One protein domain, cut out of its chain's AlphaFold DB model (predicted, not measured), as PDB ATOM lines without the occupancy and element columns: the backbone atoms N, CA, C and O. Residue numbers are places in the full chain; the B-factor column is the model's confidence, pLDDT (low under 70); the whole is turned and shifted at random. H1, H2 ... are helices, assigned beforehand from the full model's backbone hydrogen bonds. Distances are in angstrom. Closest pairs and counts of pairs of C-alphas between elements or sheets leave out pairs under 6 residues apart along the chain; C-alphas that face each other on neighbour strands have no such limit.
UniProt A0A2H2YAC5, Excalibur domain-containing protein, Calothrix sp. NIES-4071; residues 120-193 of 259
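This is residues 120 to 193 of the 259 residues of the protein "Excalibur domain-containing protein" of Calothrix sp. NIES-4071 (UniProt A0A2H2YAC5). H2 runs through the middle, H1 folds back beside it, and H4 and H5, meeting as a V, cross it. The printed part has 74 residues, five named helices, H1 to H5, and no named strand: all helix. It is compact, radius of gyration of the C-alphas 11.8 A, spanning 37 by 27 by 17 A.

Find C-alpha 120 at (37.478, 18.680, 108.226), where H1, residues 120 to 129, begins. H2, 137 to 151, H3, 153 to 156, and H4, 161 to 174, follow; H5, 176 to 191, runs 21.4 A to (57.253, 24.812, 113.568).

H1 and H2, the hub, form a hairpin at a shallow tilt of 30 degrees; closest C-alphas Val 123 and Met 146, 5.0 A. H2 touches H4, closest C-alphas Ala 145 and Val 168, 6.2 A, about perpendicular at 73 degrees. It touches H5, Val 143 and Val 183, 6.2 A, at 83 degrees. H3 is close to H2 but not clearly touching. Every O i to N i+4 pair is within hydrogen-bond range in H1, H2 and H4, and 11 of 12 in H5.

The printed part has no cut; pLDDT is under 70 at residues 192 to 193.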
ATOM      1  N   THR A 120      36.660  19.393 107.230       85.81
ATOM      2  CA  THR A 120      37.478  18.680 108.226       85.81
ATOM      3  C   THR A 120      38.529  17.744 107.606       85.81
ATOM      4  O   THR A 120      39.678  17.744 108.038       85.81
ATOM      5  N   LYS A 121      38.170  16.964 106.573       86.00
ATOM      6  CA  LYS A 121      39.113  16.116 105.819       86.00
ATOM      7  C   LYS A 121      40.107  16.951 105.011       86.00
ATOM      8  O   LYS A 121      41.268  16.560 104.934       86.00
ATOM      9  N   LEU A 122      39.693  18.088 104.444       85.81
ATOM     10  CA  LEU A 122      40.625  18.996 103.770       85.81
ATOM     11  C   LEU A 122      41.630  19.594 104.762       85.81
ATOM     12  O   LEU A 122      42.828  19.520 104.509       85.81
ATOM     13  N   VAL A 123      41.165  20.122 105.898       85.69
ATOM     14  CA  VAL A 123      42.014  20.658 106.978       85.69
ATOM     15  C   VAL A 123      43.019  19.609 107.454       85.69
ATOM     16  O   VAL A 123      44.211  19.901 107.531       85.69
ATOM     17  N   ALA A 124      42.575  18.372 107.698       84.38
ATOM     18  CA  ALA A 124      43.458  17.272 108.088       84.38
ATOM     19  C   ALA A 124      44.486  16.911 106.997       84.38
ATOM     20  O   ALA A 124      45.661  16.720 107.302       84.38
ATOM     21  N   ASN A 125      44.075  16.855 105.723       84.62
ATOM     22  CA  ASN A 125      44.984  16.565 104.612       84.62
ATOM     23  C   ASN A 125      45.998  17.697 104.375       84.62
ATOM     24  O   ASN A 125      47.155  17.417 104.085       84.62
ATOM     25  N   ILE A 126      45.596  18.962 104.535       85.81
ATOM     26  CA  ILE A 126      46.522  20.097 104.488       85.81
ATOM     27  C   ILE A 126      47.531  19.976 105.633       85.81
ATOM     28  O   ILE A 126      48.719  19.877 105.352       85.81
ATOM     29  N   ARG A 127      47.083  19.871 106.895       84.62
ATOM     30  CA  ARG A 127      47.973  19.744 108.071       84.62
ATOM     31  C   ARG A 127      48.961  18.580 107.969       84.62
ATOM     32  O   ARG A 127      50.091  18.715 108.417       84.62
ATOM     33  N   LYS A 128      48.561  17.452 107.369       84.25
ATOM     34  CA  LYS A 128      49.448  16.297 107.149       84.25
ATOM     35  C   LYS A 128      50.583  16.590 106.157       84.25
ATOM     36  O   LYS A 128      51.666  16.032 106.307       84.25
ATOM     37  N   ASN A 129      50.327  17.413 105.141       81.81
ATOM     38  CA  ASN A 129      51.237  17.606 104.008       81.81
ATOM     39  C   ASN A 129      52.006  18.943 104.071       81.81
ATOM     40  O   ASN A 129      53.077  19.054 103.475       81.81
ATOM     41  N   ILE A 130      51.497  19.953 104.790       84.31
ATOM     42  CA  ILE A 130      52.126  21.272 104.912       84.31
ATOM     43  C   ILE A 130      53.142  21.304 106.068       84.31
ATOM     44  O   ILE A 130      52.817  21.520 107.235       84.31
ATOM     45  N   GLY A 131      54.407  21.063 105.724       80.62
ATOM     46  CA  GLY A 131      55.524  21.106 106.670       80.62
ATOM     47  C   GLY A 131      55.998  22.524 107.025       80.62
ATOM     48  O   GLY A 131      55.312  23.527 106.832       80.62
ATOM     49  N   CYS A 132      57.237  22.612 107.510       84.38
ATOM     50  CA  CYS A 132      57.847  23.856 108.002       84.38
ATOM     51  C   CYS A 132      58.788  24.560 107.006       84.38
ATOM     52  O   CYS A 132      59.478  25.514 107.376       84.38
ATOM     53  N   GLY A 133      58.815  24.083 105.756       78.81
ATOM     54  CA  GLY A 133      59.716  24.533 104.693       78.81
ATOM     55  C   GLY A 133      59.407  25.919 104.113       78.81
ATOM     56  O   GLY A 133      58.880  26.808 104.786       78.81
ATOM     57  N   THR A 134      59.790  26.105 102.849       84.56
ATOM     58  CA  THR A 134      59.724  27.385 102.131       84.56
ATOM     59  C   THR A 134      58.297  27.923 102.021       84.56
ATOM     60  O   THR A 134      57.387  27.231 101.575       84.56
ATOM     61  N   VAL A 135      58.113  29.199 102.372       89.69
ATOM     62  CA  VAL A 135      56.827  29.898 102.253       89.69
ATOM     63  C   VAL A 135      56.657  30.441 100.831       89.69
ATOM     64  O   VAL A 135      56.966  31.599 100.544       89.69
ATOM     65  N   ASP A 136      56.177  29.589  99.930       89.62
ATOM     66  CA  ASP A 136      55.831  29.955  98.553       89.62
ATOM     67  C   ASP A 136      54.332  30.304  98.378       89.62
ATOM     68  O   ASP A 136      53.574  30.452  99.341       89.62
ATOM     69  N   LYS A 137      53.888  30.491  97.127       90.12
ATOM     70  CA  LYS A 137      52.490  30.834  96.799       90.12
ATOM     71  C   LYS A 137      51.503  29.701  97.099       90.12
ATOM     72  O   LYS A 137      50.336  29.982  97.370       90.12
ATOM     73  N   GLU A 138      51.939  28.448  97.029       90.75
ATOM     74  CA  GLU A 138      51.110  27.288  97.337       90.75
ATOM     75  C   GLU A 138      51.039  27.052  98.849       90.75
ATOM     76  O   GLU A 138      49.942  26.845  99.359       90.75
ATOM     77  N   TYR A 139      52.139  27.247  99.583       92.06
ATOM     78  CA  TYR A 139      52.148  27.278 101.050       92.06
ATOM     79  C   TYR A 139      51.102  28.256 101.604       92.06
ATOM     80  O   TYR A 139      50.244  27.882 102.406       92.06
ATOM     81  N   LYS A 140      51.114  29.509 101.120       91.81
ATOM     82  CA  LYS A 140      50.129  30.531 101.520       91.81
ATOM     83  C   LYS A 140      48.698  30.122 101.157       91.81
ATOM     84  O   LYS A 140      47.789  30.290 101.968       91.81
ATOM     85  N   ALA A 141      48.497  29.541  99.971       93.88
ATOM     86  CA  ALA A 141      47.193  29.029  99.551       93.88
ATOM     87  C   ALA A 141      46.703  27.862 100.423       93.88
ATOM     88  O   ALA A 141      45.510  27.788 100.699       93.88
ATOM     89  N   GLN A 142      47.590  26.983 100.889       93.31
ATOM     90  CA  GLN A 142      47.245  25.868 101.769       93.31
ATOM     91  C   GLN A 142      46.909  26.342 103.195       93.31
ATOM     92  O   GLN A 142      45.881  25.927 103.728       93.31
ATOM     93  N   VAL A 143      47.676  27.267 103.793       93.62
ATOM     94  CA  VAL A 143      47.321  27.839 105.112       93.62
ATOM     95  C   VAL A 143      45.974  28.567 105.055       93.62
ATOM     96  O   VAL A 143      45.087  28.265 105.850       93.62
ATOM     97  N   MET A 144      45.763  29.459 104.080       93.38
ATOM     98  CA  MET A 144      44.485  30.173 103.945       93.38
ATOM     99  C   MET A 144      43.314  29.231 103.639       93.38
ATOM    100  O   MET A 144      42.219  29.416 104.167       93.38
ATOM    101  N   ALA A 145      43.537  28.181 102.840       92.75
ATOM    102  CA  ALA A 145      42.550  27.128 102.619       92.75
ATOM    103  C   ALA A 145      42.187  26.388 103.915       92.75
ATOM    104  O   ALA A 145      41.016  26.089 104.132       92.75
ATOM    105  N   MET A 146      43.157  26.112 104.790       92.75
ATOM    106  CA  MET A 146      42.904  25.481 106.086       92.75
ATOM    107  C   MET A 146      42.083  26.391 107.014       92.75
ATOM    108  O   MET A 146      41.136  25.910 107.637       92.75
ATOM    109  N   VAL A 147      42.421  27.682 107.088       90.81
ATOM    110  CA  VAL A 147      41.714  28.679 107.916       90.81
ATOM    111  C   VAL A 147      40.262  28.809 107.448       90.81
ATOM    112  O   VAL A 147      39.343  28.427 108.166       90.81
ATOM    113  N   ILE A 148      40.038  29.156 106.176       89.19
ATOM    114  CA  ILE A 148      38.689  29.362 105.623       89.19
ATOM    115  C   ILE A 148      37.839  28.069 105.674       89.19
ATOM    116  O   ILE A 148      36.624  28.129 105.878       89.19
ATOM    117  N   ALA A 149      38.447  26.883 105.535       89.12
ATOM    118  CA  ALA A 149      37.742  25.605 105.698       89.12
ATOM    119  C   ALA A 149      37.381  25.273 107.160       89.12
ATOM    120  O   ALA A 149      36.398  24.560 107.380       89.12
ATOM    121  N   SER A 150      38.139  25.784 108.135       87.31
ATOM    122  CA  SER A 150      37.845  25.655 109.569       87.31
ATOM    123  C   SER A 150      36.736  26.619 109.995       87.31
ATOM    124  O   SER A 150      35.763  26.187 110.610       87.31
ATOM    125  N   ASP A 151      36.843  27.889 109.600       87.50
ATOM    126  CA  ASP A 151      35.947  28.963 110.046       87.50
ATOM    127  C   ASP A 151      34.581  28.901 109.348       87.50
ATOM    128  O   ASP A 151      33.534  29.154 109.943       87.50
ATOM    129  N   SER A 152      34.574  28.548 108.055       84.81
ATOM    130  CA  SER A 152      33.405  28.680 107.172       84.81
ATOM    131  C   SER A 152      32.922  27.365 106.527       84.81
ATOM    132  O   SER A 152      32.545  27.352 105.346       84.81
ATOM    133  N   PRO A 153      32.838  26.228 107.255       84.81
ATOM    134  CA  PRO A 153      32.612  24.906 106.663       84.81
ATOM    135  C   PRO A 153      31.259  24.776 105.941       84.81
ATOM    136  O   PRO A 153      31.127  23.969 105.020       84.81
ATOM    137  N   LYS A 154      30.247  25.574 106.318       83.06
ATOM    138  CA  LYS A 154      28.938  25.623 105.634       83.06
ATOM    139  C   LYS A 154      29.015  26.277 104.247       83.06
ATOM    140  O   LYS A 154      28.296  25.845 103.348       83.06
ATOM    141  N   ALA A 155      29.866  27.288 104.067       79.19
ATOM    142  CA  ALA A 155      30.084  27.937 102.773       79.19
ATOM    143  C   ALA A 155      30.966  27.059 101.875       79.19
ATOM    144  O   ALA A 155      30.616  26.783 100.728       79.19
ATOM    145  N   VAL A 156      32.056  26.533 102.437       84.25
ATOM    146  CA  VAL A 156      33.036  25.704 101.723       84.25
ATOM    147  C   VAL A 156      32.417  24.411 101.171       84.25
ATOM    148  O   VAL A 156      32.680  24.055 100.026       84.25
ATOM    149  N   LYS A 157      31.486  23.767 101.897       84.00
ATOM    150  CA  LYS A 157      30.711  22.603 101.400       84.00
ATOM    151  C   LYS A 157      29.908  22.854 100.111       84.00
ATOM    152  O   LYS A 157      29.533  21.882  99.462       84.00
ATOM    153  N   LYS A 158      29.605  24.110  99.749       81.81
ATOM    154  CA  LYS A 158      28.838  24.466  98.536       81.81
ATOM    155  C   LYS A 158      29.714  24.708  97.299       81.81
ATOM    156  O   LYS A 158      29.177  24.947  96.221       81.81
ATOM    157  N   LEU A 159      31.039  24.684  97.445       82.56
ATOM    158  CA  LEU A 159      32.000  24.944  96.372       82.56
ATOM    159  C   LEU A 159      32.621  23.636  95.874       82.56
ATOM    160  O   LEU A 159      32.807  22.696  96.640       82.56
ATOM    161  N   THR A 160      33.017  23.585  94.603       87.25
ATOM    162  CA  THR A 160      33.990  22.577  94.151       87.25
ATOM    163  C   THR A 160      35.389  22.930  94.664       87.25
ATOM    164  O   THR A 160      35.702  24.104  94.885       87.25
ATOM    165  N   LEU A 161      36.275  21.936  94.792       85.00
ATOM    166  CA  LEU A 161      37.657  22.150  95.253       85.00
ATOM    167  C   LEU A 161      38.410  23.195  94.403       85.00
ATOM    168  O   LEU A 161      39.163  24.011  94.935       85.00
ATOM    169  N   ARG A 162      38.150  23.225  93.086       88.00
ATOM    170  CA  ARG A 162      38.718  24.208  92.151       88.00
ATOM    171  C   ARG A 162      38.212  25.628  92.419       88.00
ATOM    172  O   ARG A 162      39.028  26.539  92.509       88.00
ATOM    173  N   GLN A 163      36.899  25.813  92.578       90.19
ATOM    174  CA  GLN A 163      36.312  27.127  92.889       90.19
ATOM    175  C   GLN A 163      36.800  27.653  94.242       90.19
ATOM    176  O   GLN A 163      37.087  28.840  94.371       90.19
ATOM    177  N   PHE A 164      36.937  26.769  95.231       91.25
ATOM    178  CA  PHE A 164      37.464  27.115  96.544       91.25
ATOM    179  C   PHE A 164      38.911  27.616  96.469       91.25
ATOM    180  O   PHE A 164      39.178  28.736  96.887       91.25
ATOM    181  N   TYR A 165      39.835  26.865  95.855       91.38
ATOM    182  CA  TYR A 165      41.218  27.337  95.709       91.38
ATOM    183  C   TYR A 165      41.353  28.571  94.802       91.38
ATOM    184  O   TYR A 165      42.277  29.360  94.995       91.38
ATOM    185  N   GLN A 166      40.440  28.787  93.848       93.12
ATOM    186  CA  GLN A 166      40.365  30.050  93.104       93.12
ATOM    187  C   GLN A 166      39.969  31.222  94.016       93.12
ATOM    188  O   GLN A 166      40.639  32.250  93.980       93.12
ATOM    189  N   ALA A 167      38.954  31.058  94.872       89.56
ATOM    190  CA  ALA A 167      38.566  32.072  95.852       89.56
ATOM    191  C   ALA A 167      39.696  32.357  96.858       89.56
ATOM    192  O   ALA A 167      40.060  33.511  97.041       89.56
ATOM    193  N   VAL A 168      40.333  31.322  97.418       93.88
ATOM    194  CA  VAL A 168      41.481  31.465  98.335       93.88
ATOM    195  C   VAL A 168      42.627  32.257  97.691       93.88
ATOM    196  O   VAL A 168      43.179  33.164  98.310       93.88
ATOM    197  N   ARG A 169      42.978  31.960  96.430       93.88
ATOM    198  CA  ARG A 169      44.024  32.696  95.694       93.88
ATOM    199  C   ARG A 169      43.631  34.152  95.419       93.88
ATOM    200  O   ARG A 169      44.507  35.011  95.463       93.88
ATOM    201  N   GLN A 170      42.348  34.429  95.184       93.69
ATOM    202  CA  GLN A 170      41.827  35.791  95.040       93.69
ATOM    203  C   GLN A 170      41.935  36.567  96.363       93.69
ATOM    204  O   GLN A 170      42.525  37.642  96.380       93.69
ATOM    205  N   THR A 171      41.491  35.984  97.482       88.69
ATOM    206  CA  THR A 171      41.605  36.587  98.823       88.69
ATOM    207  C   THR A 171      43.061  36.871  99.210       88.69
ATOM    208  O   THR A 171      43.344  37.916  99.782       88.69
ATOM    209  N   ILE A 172      44.008  35.995  98.851       91.75
ATOM    210  CA  ILE A 172      45.447  36.243  99.062       91.75
ATOM    211  C   ILE A 172      45.946  37.424  98.224       91.75
ATOM    212  O   ILE A 172      46.763  38.199  98.711       91.75
ATOM    213  N   ALA A 173      45.491  37.570  96.976       91.38
ATOM    214  CA  ALA A 173      45.888  38.690  96.123       91.38
ATOM    215  C   ALA A 173      45.323  40.032  96.626       91.38
ATOM    216  O   ALA A 173      46.030  41.038  96.590       91.38
ATOM    217  N   GLU A 174      44.081  40.019  97.118       89.81
ATOM    218  CA  GLU A 174      43.367  41.178  97.671       89.81
ATOM    219  C   GLU A 174      43.858  41.573  99.074       89.81
ATOM    220  O   GLU A 174      43.885  42.758  99.393       89.81
ATOM    221  N   ASN A 175      44.278  40.611  99.908       89.88
ATOM    222  CA  ASN A 175      44.643  40.841 101.309       89.88
ATOM    223  C   ASN A 175      45.959  40.139 101.706       89.88
ATOM    224  O   ASN A 175      46.011  39.239 102.549       89.88
ATOM    225  N   GLN A 176      47.054  40.558 101.062       89.31
ATOM    226  CA  GLN A 176      48.376  39.937 101.220       89.31
ATOM    227  C   GLN A 176      48.923  40.006 102.653       89.31
ATOM    228  O   GLN A 176      49.580  39.059 103.080       89.31
ATOM    229  N   ALA A 177      48.652  41.082 103.402       81.44
ATOM    230  CA  ALA A 177      49.113  41.228 104.784       81.44
ATOM    231  C   ALA A 177      48.469  40.172 105.700       81.44
ATOM    232  O   ALA A 177      49.182  39.393 106.328       81.44
ATOM    233  N   GLN A 178      47.136  40.046 105.675       83.31
ATOM    234  CA  GLN A 178      46.412  39.022 106.439       83.31
ATOM    235  C   GLN A 178      46.881  37.597 106.086       83.31
ATOM    236  O   GLN A 178      47.044  36.750 106.966       83.31
ATOM    237  N   ALA A 179      47.149  37.336 104.801       83.81
ATOM    238  CA  ALA A 179      47.674  36.052 104.342       83.81
ATOM    239  C   ALA A 179      49.127  35.778 104.783       83.81
ATOM    240  O   ALA A 179      49.517  34.614 104.881       83.81
ATOM    241  N   ASN A 180      49.933  36.812 105.045       86.12
ATOM    242  CA  ASN A 180      51.273  36.666 105.620       86.12
ATOM    243  C   ASN A 180      51.191  36.385 107.127       86.12
ATOM    244  O   ASN A 180      51.839  35.451 107.599       86.12
ATOM    245  N   ASP A 181      50.354  37.125 107.856       86.94
ATOM    246  CA  ASP A 181      50.171  36.983 109.305       86.94
ATOM    247  C   ASP A 181      49.636  35.603 109.695       86.94
ATOM    248  O   ASP A 181      50.203  34.944 110.564       86.94
ATOM    249  N   LEU A 182      48.602  35.103 109.009       86.94
ATOM    250  CA  LEU A 182      48.063  33.758 109.262       86.94
ATOM    251  C   LEU A 182      49.092  32.651 108.966       86.94
ATOM    252  O   LEU A 182      49.091  31.601 109.608       86.94
ATOM    253  N   VAL A 183      50.018  32.896 108.035       91.62
ATOM    254  CA  VAL A 183      51.140  31.998 107.726       91.62
ATOM    255  C   VAL A 183      52.256  32.089 108.769       91.62
ATOM    256  O   VAL A 183      52.849  31.061 109.101       91.62
ATOM    257  N   ALA A 184      52.520  33.271 109.329       86.62
ATOM    258  CA  ALA A 184      53.429  33.435 110.459       86.62
ATOM    259  C   ALA A 184      52.882  32.723 111.709       86.62
ATOM    260  O   ALA A 184      53.577  31.882 112.276       86.62
ATOM    261  N   GLN A 185      51.612  32.958 112.056       85.06
ATOM    262  CA  GLN A 185      50.911  32.289 113.160       85.06
ATOM    263  C   GLN A 185      50.897  30.761 112.994       85.06
ATOM    264  O   GLN A 185      51.194  30.036 113.942       85.06
ATOM    265  N   TYR A 186      50.622  30.254 111.782       88.31
ATOM    266  CA  TYR A 186      50.684  28.815 111.512       88.31
ATOM    267  C   TYR A 186      52.082  28.242 111.770       88.31
ATOM    268  O   TYR A 186      52.206  27.191 112.400       88.31
ATOM    269  N   ARG A 187      53.140  28.928 111.319       88.06
ATOM    270  CA  ARG A 187      54.520  28.465 111.523       88.06
ATOM    271  C   ARG A 187      54.949  28.570 112.985       88.06
ATOM    272  O   ARG A 187      55.613  27.656 113.451       88.06
ATOM    273  N   GLU A 188      54.526  29.579 113.737       83.25
ATOM    274  CA  GLU A 188      54.836  29.639 115.171       83.25
ATOM    275  C   GLU A 188      54.170  28.483 115.939       83.25
ATOM    276  O   GLU A 188      54.827  27.742 116.670       83.25
ATOM    277  N   ALA A 189      52.885  28.232 115.673       84.00
ATOM    278  CA  ALA A 189      52.127  27.170 116.334       84.00
ATOM    279  C   ALA A 189      52.551  25.735 115.945       84.00
ATOM    280  O   ALA A 189      52.290  24.809 116.709       84.00
ATOM    281  N   ASN A 190      53.177  25.525 114.776       84.31
ATOM    282  CA  ASN A 190      53.470  24.178 114.245       84.31
ATOM    283  C   ASN A 190      54.964  23.908 113.955       84.31
ATOM    284  O   ASN A 190      55.328  22.759 113.711       84.31
ATOM    285  N   CYS A 191      55.839  24.922 113.976       83.38
ATOM    286  CA  CYS A 191      57.253  24.812 113.568       83.38
ATOM    287  C   CYS A 191      58.270  25.331 114.599       83.38
ATOM    288  O   CYS A 191      59.475  25.313 114.335       83.38
ATOM    289  N   SER A 192      57.822  25.727 115.792       64.44
ATOM    290  CA  SER A 192      58.624  26.285 116.900       64.44
ATOM    291  C   SER A 192      59.677  25.333 117.511       64.44
ATOM    292  O   SER A 192      60.414  25.702 118.424       64.44
ATOM    293  N   ILE A 193      59.848  24.126 116.956       56.03
ATOM    294  CA  ILE A 193      60.996  23.243 117.234       56.03
ATOM    295  C   ILE A 193      62.287  23.782 116.577       56.03
ATOM    296  O   ILE A 193      63.374  23.600 117.124       56.03
TER     297      ILE A 193